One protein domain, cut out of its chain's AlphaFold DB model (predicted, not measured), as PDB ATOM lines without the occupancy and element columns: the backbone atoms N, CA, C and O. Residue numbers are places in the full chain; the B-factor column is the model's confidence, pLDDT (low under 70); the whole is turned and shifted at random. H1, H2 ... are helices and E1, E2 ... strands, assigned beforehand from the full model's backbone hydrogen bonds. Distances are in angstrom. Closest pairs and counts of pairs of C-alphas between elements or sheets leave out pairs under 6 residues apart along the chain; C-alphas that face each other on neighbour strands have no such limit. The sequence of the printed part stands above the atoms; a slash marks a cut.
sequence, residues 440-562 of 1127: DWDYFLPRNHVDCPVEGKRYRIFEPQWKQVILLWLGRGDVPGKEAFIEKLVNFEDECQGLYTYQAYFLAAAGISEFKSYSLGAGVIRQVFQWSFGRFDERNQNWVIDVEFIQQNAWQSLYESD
ATOM      1  N   ASP A 440     161.087 210.130 220.817       93.94
ATOM      2  CA  ASP A 440     161.049 210.844 219.538       93.94
ATOM      3  C   ASP A 440     160.536 212.284 219.718       93.94
ATOM      4  O   ASP A 440     159.569 212.537 220.445       93.94
ATOM      5  N   TRP A 441     161.175 213.233 219.032       95.69
ATOM      6  CA  TRP A 441     160.857 214.659 219.090       95.69
ATOM      7  C   TRP A 441     159.489 215.047 218.504       95.69
ATOM      8  O   TRP A 441     159.015 216.144 218.799       95.69
ATOM      9  N   ASP A 442     158.801 214.162 217.769       95.50
ATOM     10  CA  ASP A 442     157.395 214.358 217.359       95.50
ATOM     11  C   ASP A 442     156.451 214.580 218.563       95.50
ATOM     12  O   ASP A 442     155.389 215.194 218.437       95.50
ATOM     13  N   TYR A 443     156.866 214.137 219.757       95.12
ATOM     14  CA  TYR A 443     156.207 214.443 221.028       95.12
ATOM     15  C   TYR A 443     156.290 215.934 221.416       95.12
ATOM     16  O   TYR A 443     155.367 216.457 222.045       95.12
ATOM     17  N   PHE A 444     157.365 216.638 221.048       95.88
ATOM     18  CA  PHE A 444     157.527 218.072 221.312       95.88
ATOM     19  C   PHE A 444     156.963 218.947 220.182       95.88
ATOM     20  O   PHE A 444     156.326 219.967 220.455       95.88
ATOM     21  N   LEU A 445     157.208 218.546 218.931       96.00
ATOM     22  CA  LEU A 445     156.894 219.288 217.710       96.00
ATOM     23  C   LEU A 445     156.444 218.313 216.608       96.00
ATOM     24  O   LEU A 445     157.272 217.533 216.140       96.00
ATOM     25  N   PRO A 446     155.181 218.357 216.147       94.12
ATOM     26  CA  PRO A 446     154.691 217.449 215.110       94.12
ATOM     27  C   PRO A 446     155.502 217.537 213.813       94.12
ATOM     28  O   PRO A 446     155.588 218.595 213.190       94.12
ATOM     29  N   ARG A 447     156.044 216.406 213.354       91.62
ATOM     30  CA  ARG A 447     156.885 216.321 212.145       91.62
ATOM     31  C   ARG A 447     156.182 216.786 210.875       91.62
ATOM     32  O   ARG A 447     156.828 217.290 209.965       91.62
ATOM     33  N   ASN A 448     154.865 216.598 210.818       91.06
ATOM     34  CA  ASN A 448     154.017 216.939 209.679       91.06
ATOM     35  C   ASN A 448     153.422 218.360 209.744       91.06
ATOM     36  O   ASN A 448     152.559 218.684 208.934       91.06
ATOM     37  N   HIS A 449     153.862 219.190 210.692       91.81
ATOM     38  CA  HIS A 449     153.639 220.633 210.652       91.81
ATOM     39  C   HIS A 449     154.341 221.239 209.426       91.81
ATOM     40  O   HIS A 449     155.508 220.928 209.164       91.81
ATOM     41  N   VAL A 450     153.656 222.122 208.701       86.75
ATOM     42  CA  VAL A 450     154.214 222.866 207.561       86.75
ATOM     43  C   VAL A 450     154.225 224.350 207.911       86.75
ATOM     44  O   VAL A 450     155.284 224.869 208.241       86.75
ATOM     45  N   ASP A 451     153.032 224.935 207.922       81.38
ATOM     46  CA  ASP A 451     152.674 226.350 208.060       81.38
ATOM     47  C   ASP A 451     151.637 226.562 209.188       81.38
ATOM     48  O   ASP A 451     151.690 227.536 209.936       81.38
ATOM     49  N   CYS A 452     150.720 225.605 209.360       85.06
ATOM     50  CA  CYS A 452     149.642 225.638 210.347       85.06
ATOM     51  C   CYS A 452     149.762 224.541 211.439       85.06
ATOM     52  O   CYS A 452     150.496 223.553 211.270       85.06
ATOM     53  N   PRO A 453     149.018 224.646 212.562       88.56
ATOM     54  CA  PRO A 453     148.933 223.604 213.578       88.56
ATOM     55  C   PRO A 453     148.326 222.307 213.032       88.56
ATOM     56  O   PRO A 453     147.318 222.322 212.327       88.56
ATOM     57  N   VAL A 454     148.900 221.168 213.415       90.50
ATOM     58  CA  VAL A 454     148.345 219.843 213.109       90.50
ATOM     59  C   VAL A 454     147.170 219.537 214.047       90.50
ATOM     60  O   VAL A 454     147.314 219.598 215.269       90.50
ATOM     61  N   GLU A 455     146.018 219.168 213.482       84.81
ATOM     62  CA  GLU A 455     144.797 218.851 214.238       84.81
ATOM     63  C   GLU A 455     145.046 217.773 215.314       84.81
ATOM     64  O   GLU A 455     145.656 216.733 215.057       84.81
ATOM     65  N   GLY A 456     144.594 218.037 216.544       84.19
ATOM     66  CA  GLY A 456     144.740 217.123 217.683       84.19
ATOM     67  C   GLY A 456     146.166 216.958 218.235       84.19
ATOM     68  O   GLY A 456     146.363 216.152 219.146       84.19
ATOM     69  N   LYS A 457     147.165 217.694 217.729       90.31
ATOM     70  CA  LYS A 457     148.543 217.685 218.254       90.31
ATOM     71  C   LYS A 457     148.818 218.880 219.178       90.31
ATOM     72  O   LYS A 457     148.312 219.977 218.976       90.31
ATOM     73  N   ARG A 458     149.697 218.665 220.165       90.00
ATOM     74  CA  ARG A 458     150.156 219.659 221.154       90.00
ATOM     75  C   ARG A 458     151.595 220.090 220.850       90.00
ATOM     76  O   ARG A 458     152.438 219.235 220.588       90.00
ATOM     77  N   TYR A 459     151.869 221.395 220.888       93.44
ATOM     78  CA  TYR A 459     153.156 222.001 220.512       93.44
ATOM     79  C   TYR A 459     153.962 222.396 221.756       93.44
ATOM     80  O   TYR A 459     154.080 223.573 222.103       93.44
ATOM     81  N   ARG A 460     154.536 221.392 222.430       92.69
ATOM     82  CA  ARG A 460     155.238 221.557 223.718       92.69
ATOM     83  C   ARG A 460     156.484 222.446 223.632       92.69
ATOM     84  O   ARG A 460     156.938 222.946 224.653       92.69
ATOM     85  N   ILE A 461     157.014 222.697 222.434       94.06
ATOM     86  CA  ILE A 461     158.120 223.646 222.208       94.06
ATOM     87  C   ILE A 461     157.808 225.093 222.637       94.06
ATOM     88  O   ILE A 461     158.734 225.852 222.900       94.06
ATOM     89  N   PHE A 462     156.528 225.468 222.749       90.56
ATOM     90  CA  PHE A 462     156.095 226.800 223.202       90.56
ATOM     91  C   PHE A 462     155.596 226.820 224.652       90.56
ATOM     92  O   PHE A 462     155.118 227.840 225.137       90.56
ATOM     93  N   GLU A 463     155.695 225.695 225.354       84.31
ATOM     94  CA  GLU A 463     155.189 225.529 226.711       84.31
ATOM     95  C   GLU A 463     156.351 225.607 227.724       84.31
ATOM     96  O   GLU A 463     157.211 224.718 227.736       84.31
ATOM     97  N   PRO A 464     156.421 226.640 228.594       77.56
ATOM     98  CA  PRO A 464     157.600 226.901 229.428       77.56
ATOM     99  C   PRO A 464     158.038 225.743 230.340       77.56
ATOM    100  O   PRO A 464     159.215 225.646 230.687       77.56
ATOM    101  N   GLN A 465     157.125 224.845 230.725       74.50
ATOM    102  CA  GLN A 465     157.435 223.671 231.544       74.50
ATOM    103  C   GLN A 465     158.160 222.542 230.795       74.50
ATOM    104  O   GLN A 465     158.755 221.685 231.442       74.50
ATOM    105  N   TRP A 466     158.175 222.558 229.458       87.44
ATOM    106  CA  TRP A 466     158.895 221.572 228.644       87.44
ATOM    107  C   TRP A 466     160.280 222.039 228.197       87.44
ATOM    108  O   TRP A 466     161.093 221.201 227.817       87.44
ATOM    109  N   LYS A 467     160.602 223.337 228.292       88.62
ATOM    110  CA  LYS A 467     161.879 223.903 227.818       88.62
ATOM    111  C   LYS A 467     163.106 223.145 228.345       88.62
ATOM    112  O   LYS A 467     163.939 222.712 227.555       88.62
ATOM    113  N   GLN A 468     163.201 222.923 229.658       85.75
ATOM    114  CA  GLN A 468     164.349 222.217 230.242       85.75
ATOM    115  C   GLN A 468     164.343 220.707 229.932       85.75
ATOM    116  O   GLN A 468     165.410 220.118 229.784       85.75
ATOM    117  N   VAL A 469     163.167 220.096 229.740       92.25
ATOM    118  CA  VAL A 469     163.032 218.704 229.262       92.25
ATOM    119  C   VAL A 469     163.566 218.567 227.833       92.25
ATOM    120  O   VAL A 469     164.261 217.606 227.525       92.25
ATOM    121  N   ILE A 470     163.284 219.547 226.971       95.25
ATOM    122  CA  ILE A 470     163.748 219.595 225.579       95.25
ATOM    123  C   ILE A 470     165.270 219.785 225.511       95.25
ATOM    124  O   ILE A 470     165.931 219.090 224.742       95.25
ATOM    125  N   LEU A 471     165.841 220.659 226.349       92.12
ATOM    126  CA  LEU A 471     167.297 220.824 226.461       92.12
ATOM    127  C   LEU A 471     167.978 219.532 226.950       92.12
ATOM    128  O   LEU A 471     168.924 219.063 226.326       92.12
ATOM    129  N   LEU A 472     167.444 218.885 227.994       92.25
ATOM    130  CA  LEU A 472     167.952 217.590 228.470       92.25
ATOM    131  C   LEU A 472     167.792 216.478 227.419       92.25
ATOM    132  O   LEU A 472     168.657 215.614 227.308       92.25
ATOM    133  N   TRP A 473     166.735 216.508 226.605       96.88
ATOM    134  CA  TRP A 473     166.569 215.581 225.484       96.88
ATOM    135  C   TRP A 473     167.592 215.832 224.366       96.88
ATOM    136  O   TRP A 473     168.141 214.882 223.817       96.88
ATOM    137  N   LEU A 474     167.928 217.091 224.065       95.50
ATOM    138  CA  LEU A 474     169.011 217.419 223.132       95.50
ATOM    139  C   LEU A 474     170.395 217.025 223.675       95.50
ATOM    140  O   LEU A 474     171.248 216.602 222.895       95.50
ATOM    141  N   GLY A 475     170.597 217.073 224.994       92.06
ATOM    142  CA  GLY A 475     171.836 216.644 225.649       92.06
ATOM    143  C   GLY A 475     172.064 215.128 225.659       92.06
ATOM    144  O   GLY A 475     173.199 214.679 225.811       92.06
ATOM    145  N   ARG A 476     171.014 214.316 225.477       93.25
ATOM    146  CA  ARG A 476     171.100 212.844 225.486       93.25
ATOM    147  C   ARG A 476     171.931 212.301 224.322       93.25
ATOM    148  O   ARG A 476     171.694 212.646 223.163       93.25
ATOM    149  N   GLY A 477     172.871 211.403 224.614       89.06
ATOM    150  CA  GLY A 477     173.669 210.698 223.603       89.06
ATOM    151  C   GLY A 477     172.941 209.533 222.915       89.06
ATOM    152  O   GLY A 477     173.363 209.099 221.848       89.06
ATOM    153  N   ASP A 478     171.850 209.037 223.503       90.25
ATOM    154  CA  ASP A 478     171.142 207.823 223.079       90.25
ATOM    155  C   ASP A 478     169.950 208.069 222.131       90.25
ATOM    156  O   ASP A 478     169.376 207.112 221.609       90.25
ATOM    157  N   VAL A 479     169.590 209.332 221.857       92.25
ATOM    158  CA  VAL A 479     168.426 209.686 221.017       92.25
ATOM    159  C   VAL A 479     168.804 210.091 219.580       92.25
ATOM    160  O   VAL A 479     169.702 210.914 219.375       92.25
ATOM    161  N   PRO A 480     168.112 209.560 218.553       91.50
ATOM    162  CA  PRO A 480     168.344 209.919 217.157       91.50
ATOM    163  C   PRO A 480     167.602 211.202 216.743       91.50
ATOM    164  O   PRO A 480     166.660 211.658 217.387       91.50
ATOM    165  N   GLY A 481     167.980 211.765 215.591       91.81
ATOM    166  CA  GLY A 481     167.190 212.801 214.910       91.81
ATOM    167  C   GLY A 481     167.297 214.222 215.478       91.81
ATOM    168  O   GLY A 481     166.530 215.080 215.047       91.81
ATOM    169  N   LYS A 482     168.243 214.484 216.394       94.38
ATOM    170  CA  LYS A 482     168.474 215.809 217.005       94.38
ATOM    171  C   LYS A 482     168.737 216.919 215.981       94.38
ATOM    172  O   LYS A 482     168.152 217.989 216.094       94.38
ATOM    173  N   GLU A 483     169.544 216.645 214.954       94.44
ATOM    174  CA  GLU A 483     169.829 217.593 213.863       94.44
ATOM    175  C   GLU A 483     168.541 218.004 213.128       94.44
ATOM    176  O   GLU A 483     168.210 219.185 213.103       94.44
ATOM    177  N   ALA A 484     167.731 217.036 212.685       94.75
ATOM    178  CA  ALA A 484     166.442 217.293 212.029       94.75
ATOM    179  C   ALA A 484     165.413 218.015 212.930       94.75
ATOM    180  O   ALA A 484     164.535 218.717 212.429       94.75
ATOM    181  N   PHE A 485     165.499 217.858 214.256       96.75
ATOM    182  CA  PHE A 485     164.656 218.598 215.198       96.75
ATOM    183  C   PHE A 485     165.081 220.069 215.310       96.75
ATOM    184  O   PHE A 485     164.225 220.950 215.225       96.75
ATOM    185  N   ILE A 486     166.386 220.351 215.424       96.00
ATOM    186  CA  ILE A 486     166.898 221.731 215.405       96.00
ATOM    187  C   ILE A 486     166.617 222.383 214.043       96.00
ATOM    188  O   ILE A 486     166.120 223.506 214.012       96.00
ATOM    189  N   GLU A 487     166.811 221.678 212.925       94.81
ATOM    190  CA  GLU A 487     166.405 222.157 211.596       94.81
ATOM    191  C   GLU A 487     164.908 222.507 211.542       94.81
ATOM    192  O   GLU A 487     164.544 223.544 210.984       94.81
ATOM    193  N   LYS A 488     164.025 221.694 212.142       95.88
ATOM    194  CA  LYS A 488     162.575 221.954 212.136       95.88
ATOM    195  C   LYS A 488     162.146 223.085 213.083       95.88
ATOM    196  O   LYS A 488     161.124 223.712 212.824       95.88
ATOM    197  N   LEU A 489     162.924 223.380 214.127       96.19
ATOM    198  CA  LEU A 489     162.758 224.577 214.963       96.19
ATOM    199  C   LEU A 489     163.245 225.854 214.253       96.19
ATOM    200  O   LEU A 489     162.574 226.880 214.297       96.19
ATOM    201  N   VAL A 490     164.396 225.783 213.575       94.75
ATOM    202  CA  VAL A 490     164.993 226.884 212.790       94.75
ATOM    203  C   VAL A 490     164.111 227.271 211.597       94.75
ATOM    204  O   VAL A 490     164.025 228.448 211.257       94.75
ATOM    205  N   ASN A 491     163.435 226.292 210.989       93.19
ATOM    206  CA  ASN A 491     162.515 226.463 209.860       93.19
ATOM    207  C   ASN A 491     161.045 226.236 210.287       93.19
ATOM    208  O   ASN A 491     160.297 225.510 209.625       93.19
ATOM    209  N   PHE A 492     160.647 226.797 211.434       94.25
ATOM    210  CA  PHE A 492     159.254 226.808 211.892       94.25
ATOM    211  C   PHE A 492     158.490 227.974 211.242       94.25
ATOM    212  O   PHE A 492     158.856 229.133 211.443       94.25
ATOM    213  N   GLU A 493     157.415 227.698 210.504       89.50
ATOM    214  CA  GLU A 493     156.556 228.715 209.875       89.50
ATOM    215  C   GLU A 493     155.207 228.743 210.603       89.50
ATOM    216  O   GLU A 493     154.610 227.694 210.815       89.50
ATOM    217  N   ASP A 494     154.744 229.918 211.047       85.56
ATOM    218  CA  ASP A 494     153.619 230.009 211.994       85.56
ATOM    219  C   ASP A 494     152.332 230.658 211.455       85.56
ATOM    220  O   ASP A 494     151.323 230.664 212.165       85.56
ATOM    221  N   GLU A 495     152.417 231.293 210.279       84.75
ATOM    222  CA  GLU A 495     151.518 232.307 209.679       84.75
ATOM    223  C   GLU A 495     151.034 233.469 210.604       84.75
ATOM    224  O   GLU A 495     150.430 234.457 210.163       84.75
ATOM    225  N   CYS A 496     151.400 233.438 211.884       83.50
ATOM    226  CA  CYS A 496     151.065 234.364 212.963       83.50
ATOM    227  C   CYS A 496     152.094 235.504 213.114       83.50
ATOM    228  O   CYS A 496     152.458 235.892 214.223       83.50
ATOM    229  N   GLN A 497     152.555 236.072 211.992       79.44
ATOM    230  CA  GLN A 497     153.582 237.134 211.924       79.44
ATOM    231  C   GLN A 497     154.975 236.739 212.469       79.44
ATOM    232  O   GLN A 497     155.769 237.617 212.812       79.44
ATOM    233  N   GLY A 498     155.301 235.446 212.540       80.06
ATOM    234  CA  GLY A 498     156.594 234.943 213.009       80.06
ATOM    235  C   GLY A 498     156.769 234.932 214.531       80.06
ATOM    236  O   GLY A 498     157.857 234.626 215.015       80.06
ATOM    237  N   LEU A 499     155.728 235.252 215.308       85.69
ATOM    238  CA  LEU A 499     155.761 235.279 216.776       85.69
ATOM    239  C   LEU A 499     156.170 233.929 217.384       85.69
ATOM    240  O   LEU A 499     156.874 233.890 218.392       85.69
ATOM    241  N   TYR A 500     155.753 232.818 216.786       90.31
ATOM    242  CA  TYR A 500     156.154 231.473 217.190       90.31
ATOM    243  C   TYR A 500     157.415 231.003 216.452       90.31
ATOM    244  O   TYR A 500     158.220 230.288 217.047       90.31
ATOM    245  N   THR A 501     157.674 231.493 215.232       90.69
ATOM    246  CA  THR A 501     158.955 231.293 214.525       90.69
ATOM    247  C   THR A 501     160.146 231.773 215.362       90.69
ATOM    248  O   THR A 501     161.068 230.996 215.596       90.69
ATOM    249  N   TYR A 502     160.119 233.004 215.895       88.75
ATOM    250  CA  TYR A 502     161.202 233.503 216.757       88.75
ATOM    251  C   TYR A 502     161.358 232.665 218.036       88.75
ATOM    252  O   TYR A 502     162.479 232.354 218.425       88.75
ATOM    253  N   GLN A 503     160.257 232.237 218.670       90.12
ATOM    254  CA  GLN A 503     160.311 231.388 219.870       90.12
ATOM    255  C   GLN A 503     160.937 230.010 219.582       90.12
ATOM    256  O   GLN A 503     161.774 229.548 220.358       90.12
ATOM    257  N   ALA A 504     160.589 229.381 218.454       94.38
ATOM    258  CA  ALA A 504     161.200 228.126 218.016       94.38
ATOM    259  C   ALA A 504     162.698 228.308 217.710       94.38
ATOM    260  O   ALA A 504     163.517 227.494 218.135       94.38
ATOM    261  N   TYR A 505     163.072 229.412 217.059       94.50
ATOM    262  CA  TYR A 505     164.463 229.741 216.744       94.50
ATOM    263  C   TYR A 505     165.308 230.011 218.003       94.50
ATOM    264  O   TYR A 505     166.449 229.560 218.093       94.50
ATOM    265  N   PHE A 506     164.752 230.692 219.011       91.56
ATOM    266  CA  PHE A 506     165.430 230.910 220.292       91.56
ATOM    267  C   PHE A 506     165.617 229.607 221.082       91.56
ATOM    268  O   PHE A 506     166.663 229.410 221.704       91.56
ATOM    269  N   LEU A 507     164.647 228.684 221.014       93.00
ATOM    270  CA  LEU A 507     164.780 227.335 221.572       93.00
ATOM    271  C   LEU A 507     165.830 226.501 220.817       93.00
ATOM    272  O   LEU A 507     166.592 225.771 221.449       93.00
ATOM    273  N   ALA A 508     165.906 226.631 219.489       95.19
ATOM    274  CA  ALA A 508     166.936 225.996 218.669       95.19
ATOM    275  C   ALA A 508     168.341 226.470 219.056       95.19
ATOM    276  O   ALA A 508     169.232 225.645 219.244       95.19
ATOM    277  N   ALA A 509     168.525 227.784 219.209       91.88
ATOM    278  CA  ALA A 509     169.793 228.385 219.604       91.88
ATOM    279  C   ALA A 509     170.240 227.905 220.996       91.88
ATOM    280  O   ALA A 509     171.350 227.387 221.136       91.88
ATOM    281  N   ALA A 510     169.334 227.938 221.980       89.00
ATOM    282  CA  ALA A 510     169.578 227.375 223.306       89.00
ATOM    283  C   ALA A 510     169.966 225.884 223.246       89.00
ATOM    284  O   ALA A 510     170.901 225.437 223.912       89.00
ATOM    285  N   GLY A 511     169.292 225.117 222.382       90.00
ATOM    286  CA  GLY A 511     169.551 223.699 222.142       90.00
ATOM    287  C   GLY A 511     170.944 223.361 221.598       90.00
ATOM    288  O   GLY A 511     171.391 222.227 221.766       90.00
ATOM    289  N   ILE A 512     171.665 224.319 221.003       90.19
ATOM    290  CA  ILE A 512     173.034 224.099 220.507       90.19
ATOM    291  C   ILE A 512     174.021 223.900 221.665       90.19
ATOM    292  O   ILE A 512     174.958 223.120 221.512       90.19
ATOM    293  N   SER A 513     173.780 224.501 222.838       85.81
ATOM    294  CA  SER A 513     174.616 224.274 224.032       85.81
ATOM    295  C   SER A 513     174.644 222.800 224.469       85.81
ATOM    296  O   SER A 513     175.665 222.312 224.949       85.81
ATOM    297  N   GLU A 514     173.546 222.074 224.240       88.31
ATOM    298  CA  GLU A 514     173.376 220.655 224.576       88.31
ATOM    299  C   GLU A 514     173.673 219.723 223.377       88.31
ATOM    300  O   GLU A 514     173.892 218.526 223.554       88.31
ATOM    301  N   PHE A 515     173.715 220.246 222.144       90.31
ATOM    302  CA  PHE A 515     174.045 219.491 220.924       90.31
ATOM    303  C   PHE A 515     175.117 220.206 220.078       90.31
ATOM    304  O   PHE A 515     174.920 220.533 218.905       90.31
ATOM    305  N   LYS A 516     176.294 220.402 220.686       81.38
ATOM    306  CA  LYS A 516     177.452 221.150 220.147       81.38
ATOM    307  C   LYS A 516     178.001 220.630 218.805       81.38
ATOM    308  O   LYS A 516     178.755 221.326 218.135       81.38
ATOM    309  N   SER A 517     177.633 219.415 218.390       82.00
ATOM    310  CA  SER A 517     178.010 218.826 217.095       82.00
ATOM    311  C   SER A 517     177.062 219.169 215.933       82.00
ATOM    312  O   SER A 517     177.290 218.699 214.818       82.00
ATOM    313  N   TYR A 518     176.031 219.996 216.151       86.06
ATOM    314  CA  TYR A 518     175.127 220.462 215.096       86.06
ATOM    315  C   TYR A 518     175.855 221.292 214.025       86.06
ATOM    316  O   TYR A 518     176.384 222.375 214.291       86.06
ATOM    317  N   SER A 519     175.826 220.803 212.783       84.88
ATOM    318  CA  SER A 519     176.641 221.313 211.672       84.88
ATOM    319  C   SER A 519     176.390 222.784 211.305       84.88
ATOM    320  O   SER A 519     177.306 223.475 210.854       84.88
ATOM    321  N   LEU A 520     175.172 223.288 211.532       87.19
ATOM    322  CA  LEU A 520     174.763 224.663 211.214       87.19
ATOM    323  C   LEU A 520     174.723 225.594 212.439       87.19
ATOM    324  O   LEU A 520     174.239 226.724 212.327       87.19
ATOM    325  N   GLY A 521     175.242 225.170 213.599       87.50
ATOM    326  CA  GLY A 521     175.109 225.915 214.857       87.50
ATOM    327  C   GLY A 521     175.612 227.362 214.780       87.50
ATOM    328  O   GLY A 521     174.888 228.294 215.122       87.50
ATOM    329  N   ALA A 522     176.795 227.580 214.198       87.50
ATOM    330  CA  ALA A 522     177.354 228.921 213.994       87.50
ATOM    331  C   ALA A 522     176.530 229.808 213.031       87.50
ATOM    332  O   ALA A 522     176.725 231.022 212.984       87.50
ATOM    333  N   GLY A 523     175.629 229.232 212.227       88.50
ATOM    334  CA  GLY A 523     174.646 229.982 211.440       88.50
ATOM    335  C   GLY A 523     173.506 230.503 212.315       88.50
ATOM    336  O   GLY A 523     173.233 231.701 212.316       88.50
ATOM    337  N   VAL A 524     172.911 229.615 213.118       91.81
ATOM    338  CA  VAL A 524     171.824 229.935 214.062       91.81
ATOM    339  C   VAL A 524     172.261 231.005 215.065       91.81
ATOM    340  O   VAL A 524     171.574 232.013 215.219       91.81
ATOM    341  N   ILE A 525     173.435 230.845 215.688       90.69
ATOM    342  CA  ILE A 525     173.922 231.809 216.688       90.69
ATOM    343  C   ILE A 525     174.188 233.181 216.060       90.69
ATOM    344  O   ILE A 525     173.778 234.193 216.623       90.69
ATOM    345  N   ARG A 526     174.769 233.241 214.852       85.94
ATOM    346  CA  ARG A 526     174.939 234.517 214.133       85.94
ATOM    347  C   ARG A 526     173.611 235.154 213.716       85.94
ATOM    348  O   ARG A 526     173.554 236.377 213.644       85.94
ATOM    349  N   GLN A 527     172.547 234.381 213.489       87.25
ATOM    350  CA  GLN A 527     171.228 234.947 213.191       87.25
ATOM    351  C   GLN A 527     170.559 235.551 214.434       87.25
ATOM    352  O   GLN A 527     170.047 236.670 214.356       87.25
ATOM    353  N   VAL A 528     170.618 234.868 215.583       87.62
ATOM    354  CA  VAL A 528     170.137 235.412 216.868       87.62
ATOM    355  C   VAL A 528     170.954 236.644 217.271       87.62
ATOM    356  O   VAL A 528     170.384 237.667 217.638       87.62
ATOM    357  N   PHE A 529     172.277 236.598 217.093       83.31
ATOM    358  CA  PHE A 529     173.179 237.728 217.328       83.31
ATOM    359  C   PHE A 529     172.952 238.905 216.365       83.31
ATOM    360  O   PHE A 529     173.284 240.034 216.694       83.31
ATOM    361  N   GLN A 530     172.362 238.708 215.183       78.06
ATOM    362  CA  GLN A 530     171.890 239.841 214.374       78.06
ATOM    363  C   GLN A 530     170.608 240.443 214.962       78.06
ATOM    364  O   GLN A 530     170.486 241.665 215.043       78.06
ATOM    365  N   TRP A 531     169.669 239.601 215.406       79.81
ATOM    366  CA  TRP A 531     168.386 240.039 215.959       79.81
ATOM    367  C   TRP A 531     168.500 240.789 217.291       79.81
ATOM    368  O   TRP A 531     167.666 241.655 217.548       79.81
ATOM    369  N   SER A 532     169.550 240.565 218.090       75.44
ATOM    370  CA  SER A 532     169.845 241.378 219.284       75.44
ATOM    371  C   SER A 532     170.126 242.860 218.967       75.44
ATOM    372  O   SER A 532     169.962 243.704 219.846       75.44
ATOM    373  N   PHE A 533     170.456 243.201 217.712       67.25
ATOM    374  CA  PHE A 533     170.602 244.583 217.222       67.25
ATOM    375  C   PHE A 533     169.415 245.065 216.357       67.25
ATOM    376  O   PHE A 533     169.372 246.226 215.958       67.25
ATOM    377  N   GLY A 534     168.396 244.227 216.127       63.53
ATOM    378  CA  GLY A 534     167.193 244.544 215.343       63.53
ATOM    379  C   GLY A 534     167.194 243.924 213.941       63.53
ATOM    380  O   GLY A 534     167.716 242.828 213.734       63.53
ATOM    381  N   ARG A 535     166.592 244.608 212.957       58.00
ATOM    382  CA  ARG A 535     166.522 244.137 211.562       58.00
ATOM    383  C   ARG A 535     167.308 245.055 210.631       58.00
ATOM    384  O   ARG A 535     166.974 246.225 210.494       58.00
ATOM    385  N   PHE A 536     168.313 244.533 209.935       53.69
ATOM    386  CA  PHE A 536     169.041 245.307 208.925       53.69
ATOM    387  C   PHE A 536     168.237 245.391 207.614       53.69
ATOM    388  O   PHE A 536     167.838 244.364 207.063       53.69
ATOM    389  N   ASP A 537     168.003 246.602 207.103       52.78
ATOM    390  CA  ASP A 537     167.444 246.825 205.766       52.78
ATOM    391  C   ASP A 537     168.584 247.024 204.762       52.78
ATOM    392  O   ASP A 537     169.175 248.100 204.638       52.78
ATOM    393  N   GLU A 538     168.875 245.973 203.997       45.88
ATOM    394  CA  GLU A 538     169.911 245.981 202.963       45.88
ATOM    395  C   GLU A 538     169.707 247.064 201.890       45.88
ATOM    396  O   GLU A 538     170.685 247.515 201.290       45.88
ATOM    397  N   ARG A 539     168.464 247.498 201.629       44.88
ATOM    398  CA  ARG A 539     168.150 248.487 200.584       44.88
ATOM    399  C   ARG A 539     168.469 249.905 201.033       44.88
ATOM    400  O   ARG A 539     168.939 250.702 200.226       44.88
ATOM    401  N   ASN A 540     168.208 250.198 202.304       48.81
ATOM    402  CA  ASN A 540     168.431 251.508 202.913       48.81
ATOM    403  C   ASN A 540     169.763 251.594 203.691       48.81
ATOM    404  O   ASN A 540     170.167 252.687 204.082       48.81
ATOM    405  N   GLN A 541     170.477 250.469 203.847       44.00
ATOM    406  CA  GLN A 541     171.772 250.342 204.537       44.00
ATOM    407  C   GLN A 541     171.730 250.822 206.000       44.00
ATOM    408  O   GLN A 541     172.705 251.368 206.519       44.00
ATOM    409  N   ASN A 542     170.597 250.615 206.672       41.31
ATOM    410  CA  ASN A 542     170.364 251.006 208.057       41.31
ATOM    411  C   ASN A 542     169.697 249.881 208.861       41.31
ATOM    412  O   ASN A 542     169.079 248.966 208.317       41.31
ATOM    413  N   TRP A 543     169.809 249.964 210.186       47.44
ATOM    414  CA  TRP A 543     169.004 249.151 211.090       47.44
ATOM    415  C   TRP A 543     167.599 249.747 211.195       47.44
ATOM    416  O   TRP A 543     167.423 250.894 211.611       47.44
ATOM    417  N   VAL A 544     166.596 248.957 210.823       53.50
ATOM    418  CA  VAL A 544     165.197 249.208 211.152       53.50
ATOM    419  C   VAL A 544     164.983 248.702 212.574       53.50
ATOM    420  O   VAL A 544     164.988 247.494 212.836       53.50
ATOM    421  N   ILE A 545     164.837 249.646 213.505       49.62
ATOM    422  CA  ILE A 545     164.523 249.382 214.913       49.62
ATOM    423  C   ILE A 545     163.020 249.109 215.021       49.62
ATOM    424  O   ILE A 545     162.253 249.918 215.537       49.62
ATOM    425  N   ASP A 546     162.604 247.964 214.490       52.94
ATOM    426  CA  ASP A 546     161.290 247.397 214.751       52.94
ATOM    427  C   ASP A 546     161.431 246.211 215.707       52.94
ATOM    428  O   ASP A 546     162.173 245.263 215.453       52.94
ATOM    429  N   VAL A 547     160.635 246.273 216.778       60.97
ATOM    430  CA  VAL A 547     160.398 245.217 217.773       60.97
ATOM    431  C   VAL A 547     161.497 245.015 218.836       60.97
ATOM    432  O   VAL A 547     162.248 244.039 218.842       60.97
ATOM    433  N   GLU A 548     161.464 245.894 219.844       63.41
ATOM    434  CA  GLU A 548     162.176 245.812 221.137       63.41
ATOM    435  C   GLU A 548     162.215 244.393 221.747       63.41
ATOM    436  O   GLU A 548     163.266 243.928 222.191       63.41
ATOM    437  N   PHE A 549     161.088 243.664 221.755       66.88
ATOM    438  CA  PHE A 549     161.053 242.339 222.383       66.88
ATOM    439  C   PHE A 549     161.860 241.288 221.613       66.88
ATOM    440  O   PHE A 549     162.359 240.358 222.246       66.88
ATOM    441  N   ILE A 550     162.013 241.406 220.286       73.69
ATOM    442  CA  ILE A 550     162.851 240.475 219.512       73.69
ATOM    443  C   ILE A 550     164.302 240.671 219.928       73.69
ATOM    444  O   ILE A 550     164.968 239.680 220.204       73.69
ATOM    445  N   GLN A 551     164.752 241.922 220.077       74.25
ATOM    446  CA  GLN A 551     166.075 242.215 220.622       74.25
ATOM    447  C   GLN A 551     166.219 241.590 222.016       74.25
ATOM    448  O   GLN A 551     167.068 240.725 222.195       74.25
ATOM    449  N   GLN A 552     165.359 241.938 222.979       72.19
ATOM    450  CA  GLN A 552     165.449 241.438 224.363       72.19
ATOM    451  C   GLN A 552     165.423 239.901 224.471       72.19
ATOM    452  O   GLN A 552     166.154 239.328 225.277       72.19
ATOM    453  N   ASN A 553     164.615 239.214 223.657       75.38
ATOM    454  CA  ASN A 553     164.521 237.749 223.692       75.38
ATOM    455  C   ASN A 553     165.639 237.070 222.875       75.38
ATOM    456  O   ASN A 553     166.048 235.966 223.230       75.38
ATOM    457  N   ALA A 554     166.203 237.738 221.861       81.06
ATOM    458  CA  ALA A 554     167.423 237.306 221.178       81.06
ATOM    459  C   ALA A 554     168.651 237.444 222.086       81.06
ATOM    460  O   ALA A 554     169.394 236.479 222.232       81.06
ATOM    461  N   TRP A 555     168.799 238.584 222.772       75.31
ATOM    462  CA  TRP A 555     169.751 238.767 223.869       75.31
ATOM    463  C   TRP A 555     169.624 237.620 224.864       75.31
ATOM    464  O   TRP A 555     170.588 236.885 225.055       75.31
ATOM    465  N   GLN A 556     168.421 237.371 225.403       74.50
ATOM    466  CA  GLN A 556     168.200 236.217 226.274       74.50
ATOM    467  C   GLN A 556     168.652 234.906 225.610       74.50
ATOM    468  O   GLN A 556     169.344 234.127 226.247       74.50
ATOM    469  N   SER A 557     168.308 234.636 224.356       81.50
ATOM    470  CA  SER A 557     168.674 233.383 223.687       81.50
ATOM    471  C   SER A 557     170.196 233.160 223.562       81.50
ATOM    472  O   SER A 557     170.639 232.013 223.651       81.50
ATOM    473  N   LEU A 558     171.018 234.213 223.451       81.06
ATOM    474  CA  LEU A 558     172.478 234.090 223.295       81.06
ATOM    475  C   LEU A 558     173.180 233.450 224.503       81.06
ATOM    476  O   LEU A 558     173.874 232.455 224.319       81.06
ATOM    477  N   TYR A 559     172.965 233.932 225.733       72.31
ATOM    478  CA  TYR A 559     173.569 233.313 226.935       72.31
ATOM    479  C   TYR A 559     173.085 231.873 227.180       72.31
ATOM    480  O   TYR A 559     173.618 231.157 228.022       72.31
ATOM    481  N   GLU A 560     171.990 231.476 226.529       73.50
ATOM    482  CA  GLU A 560     171.376 230.152 226.648       73.50
ATOM    483  C   GLU A 560     171.959 229.150 225.640       73.50
ATOM    484  O   GLU A 560     171.704 227.951 225.742       73.50
ATOM    485  N   SER A 561     172.718 229.662 224.667       82.56
ATOM    486  CA  SER A 561     173.293 228.961 223.520       82.56
ATOM    487  C   SER A 561     174.731 228.490 223.780       82.56
ATOM    488  O   SER A 561     175.275 228.677 224.867       82.56
ATOM    489  N   ASP A 562     175.388 227.895 222.775       81.81
ATOM    490  CA  ASP A 562     176.843 227.708 222.833       81.81
ATOM    491  C   ASP A 562     177.555 229.069 222.755       81.81
ATOM    492  O   ASP A 562     177.774 229.651 221.689       81.81
TER     493      ASP A 562
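Overview. This is residues 440 to 562 of the 1127 residues of the protein "Putative NTPase (NACHT family)" of Phormidium sp. OSCR (UniProt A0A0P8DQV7). What shape do these coordinates draw? Five helices form a cluster with H3 in its middle and H1, H2, H4 and H5 packed on it, and a small two-strand hairpin, E1 and E2, lies at one end, away from H3. H3, H4 and H5 make an up-and-down bundle, each running against the one before, and the long stretch 440 to 466, with no named element, lies toward the other end. What is it made of? The printed part has 123 residues with five named helices and two named strands in the order H1 H2 H3 H4 E1 E2 H5; the class is mostly helix, with under half of the residues in named elements, and the sheet, E1 - E2, is antiparallel. The whole is compact, with a radius of gyration of the C-alphas of 14.7 A and spans of 46 by 32 by 24 A.

Arrangement. How is the sheet paired? E1, residues 535 to 537, and E2, residues 542 to 544, are antiparallel neighbours in a hairpin, at 133 degrees between their directions. N 537 and O 542 are within hydrogen-bond range at 2.9 A, and N 544 and O 535 at 2.8 A. How does the bundle stand? H3, residues 499 to 512, and H4, residues 521 to 531, touch as a helical hairpin, opposite ways at a steep tilt of 44 degrees, the closest C-alphas being those of Ala 509 and Val 524, 6.1 A apart. H5, residues 548 to 559, touches H3 the same way at a shallow tilt of 15 degrees, with the C-alphas of Phe 506 and Ser 557 closest at 5.3 A. H5 also touches H4, opposite ways at a shallow tilt of 32 degrees, only just short of steep, with the C-alphas of Val 528 and Ala 554 closest at 5.4 A. What else touches the hub, H3? H2, residues 482 to 490, forms a helical hairpin with it at a shallow tilt of 32 degrees, with the C-alphas of Val 490 and Tyr 505 closest at 4.9 A. H1, residues 467 to 475, touches residues 507 to 511 of H3 alone, the same way at a steep tilt of 40 degrees, with the C-alphas of Leu 471 and Gly 511 closest at 5.7 A. How complete are the helix backbones? Each O i to N i+4 pair is within hydrogen-bond range in H1, H2 and H4, against 9 of 10 in H3 and 7 of 8 in H5.

Along the chain. How long are the helices? From first to last C-alpha, H3 measures 20.9 A, H5 17.9 A and H4 15.7 A. Where are the anchors? H1 begins at C-alpha 467, (161.879, 223.903, 227.818), and H5 ends at C-alpha 559, (173.569, 233.313, 226.935).

Size, cuts and confidence. How far does it reach? The two C-alphas farthest apart, those of Asp 478 and Asn 540, are 48.2 A apart. Are there cuts or long links? The printed part has no cut and no long link; H4 to E1, E1 to E2 and E2 to H5 are tight. Where is confidence low? Residues 533 to 549 are under 70, while the mean pLDDT of the printed part is 83.3.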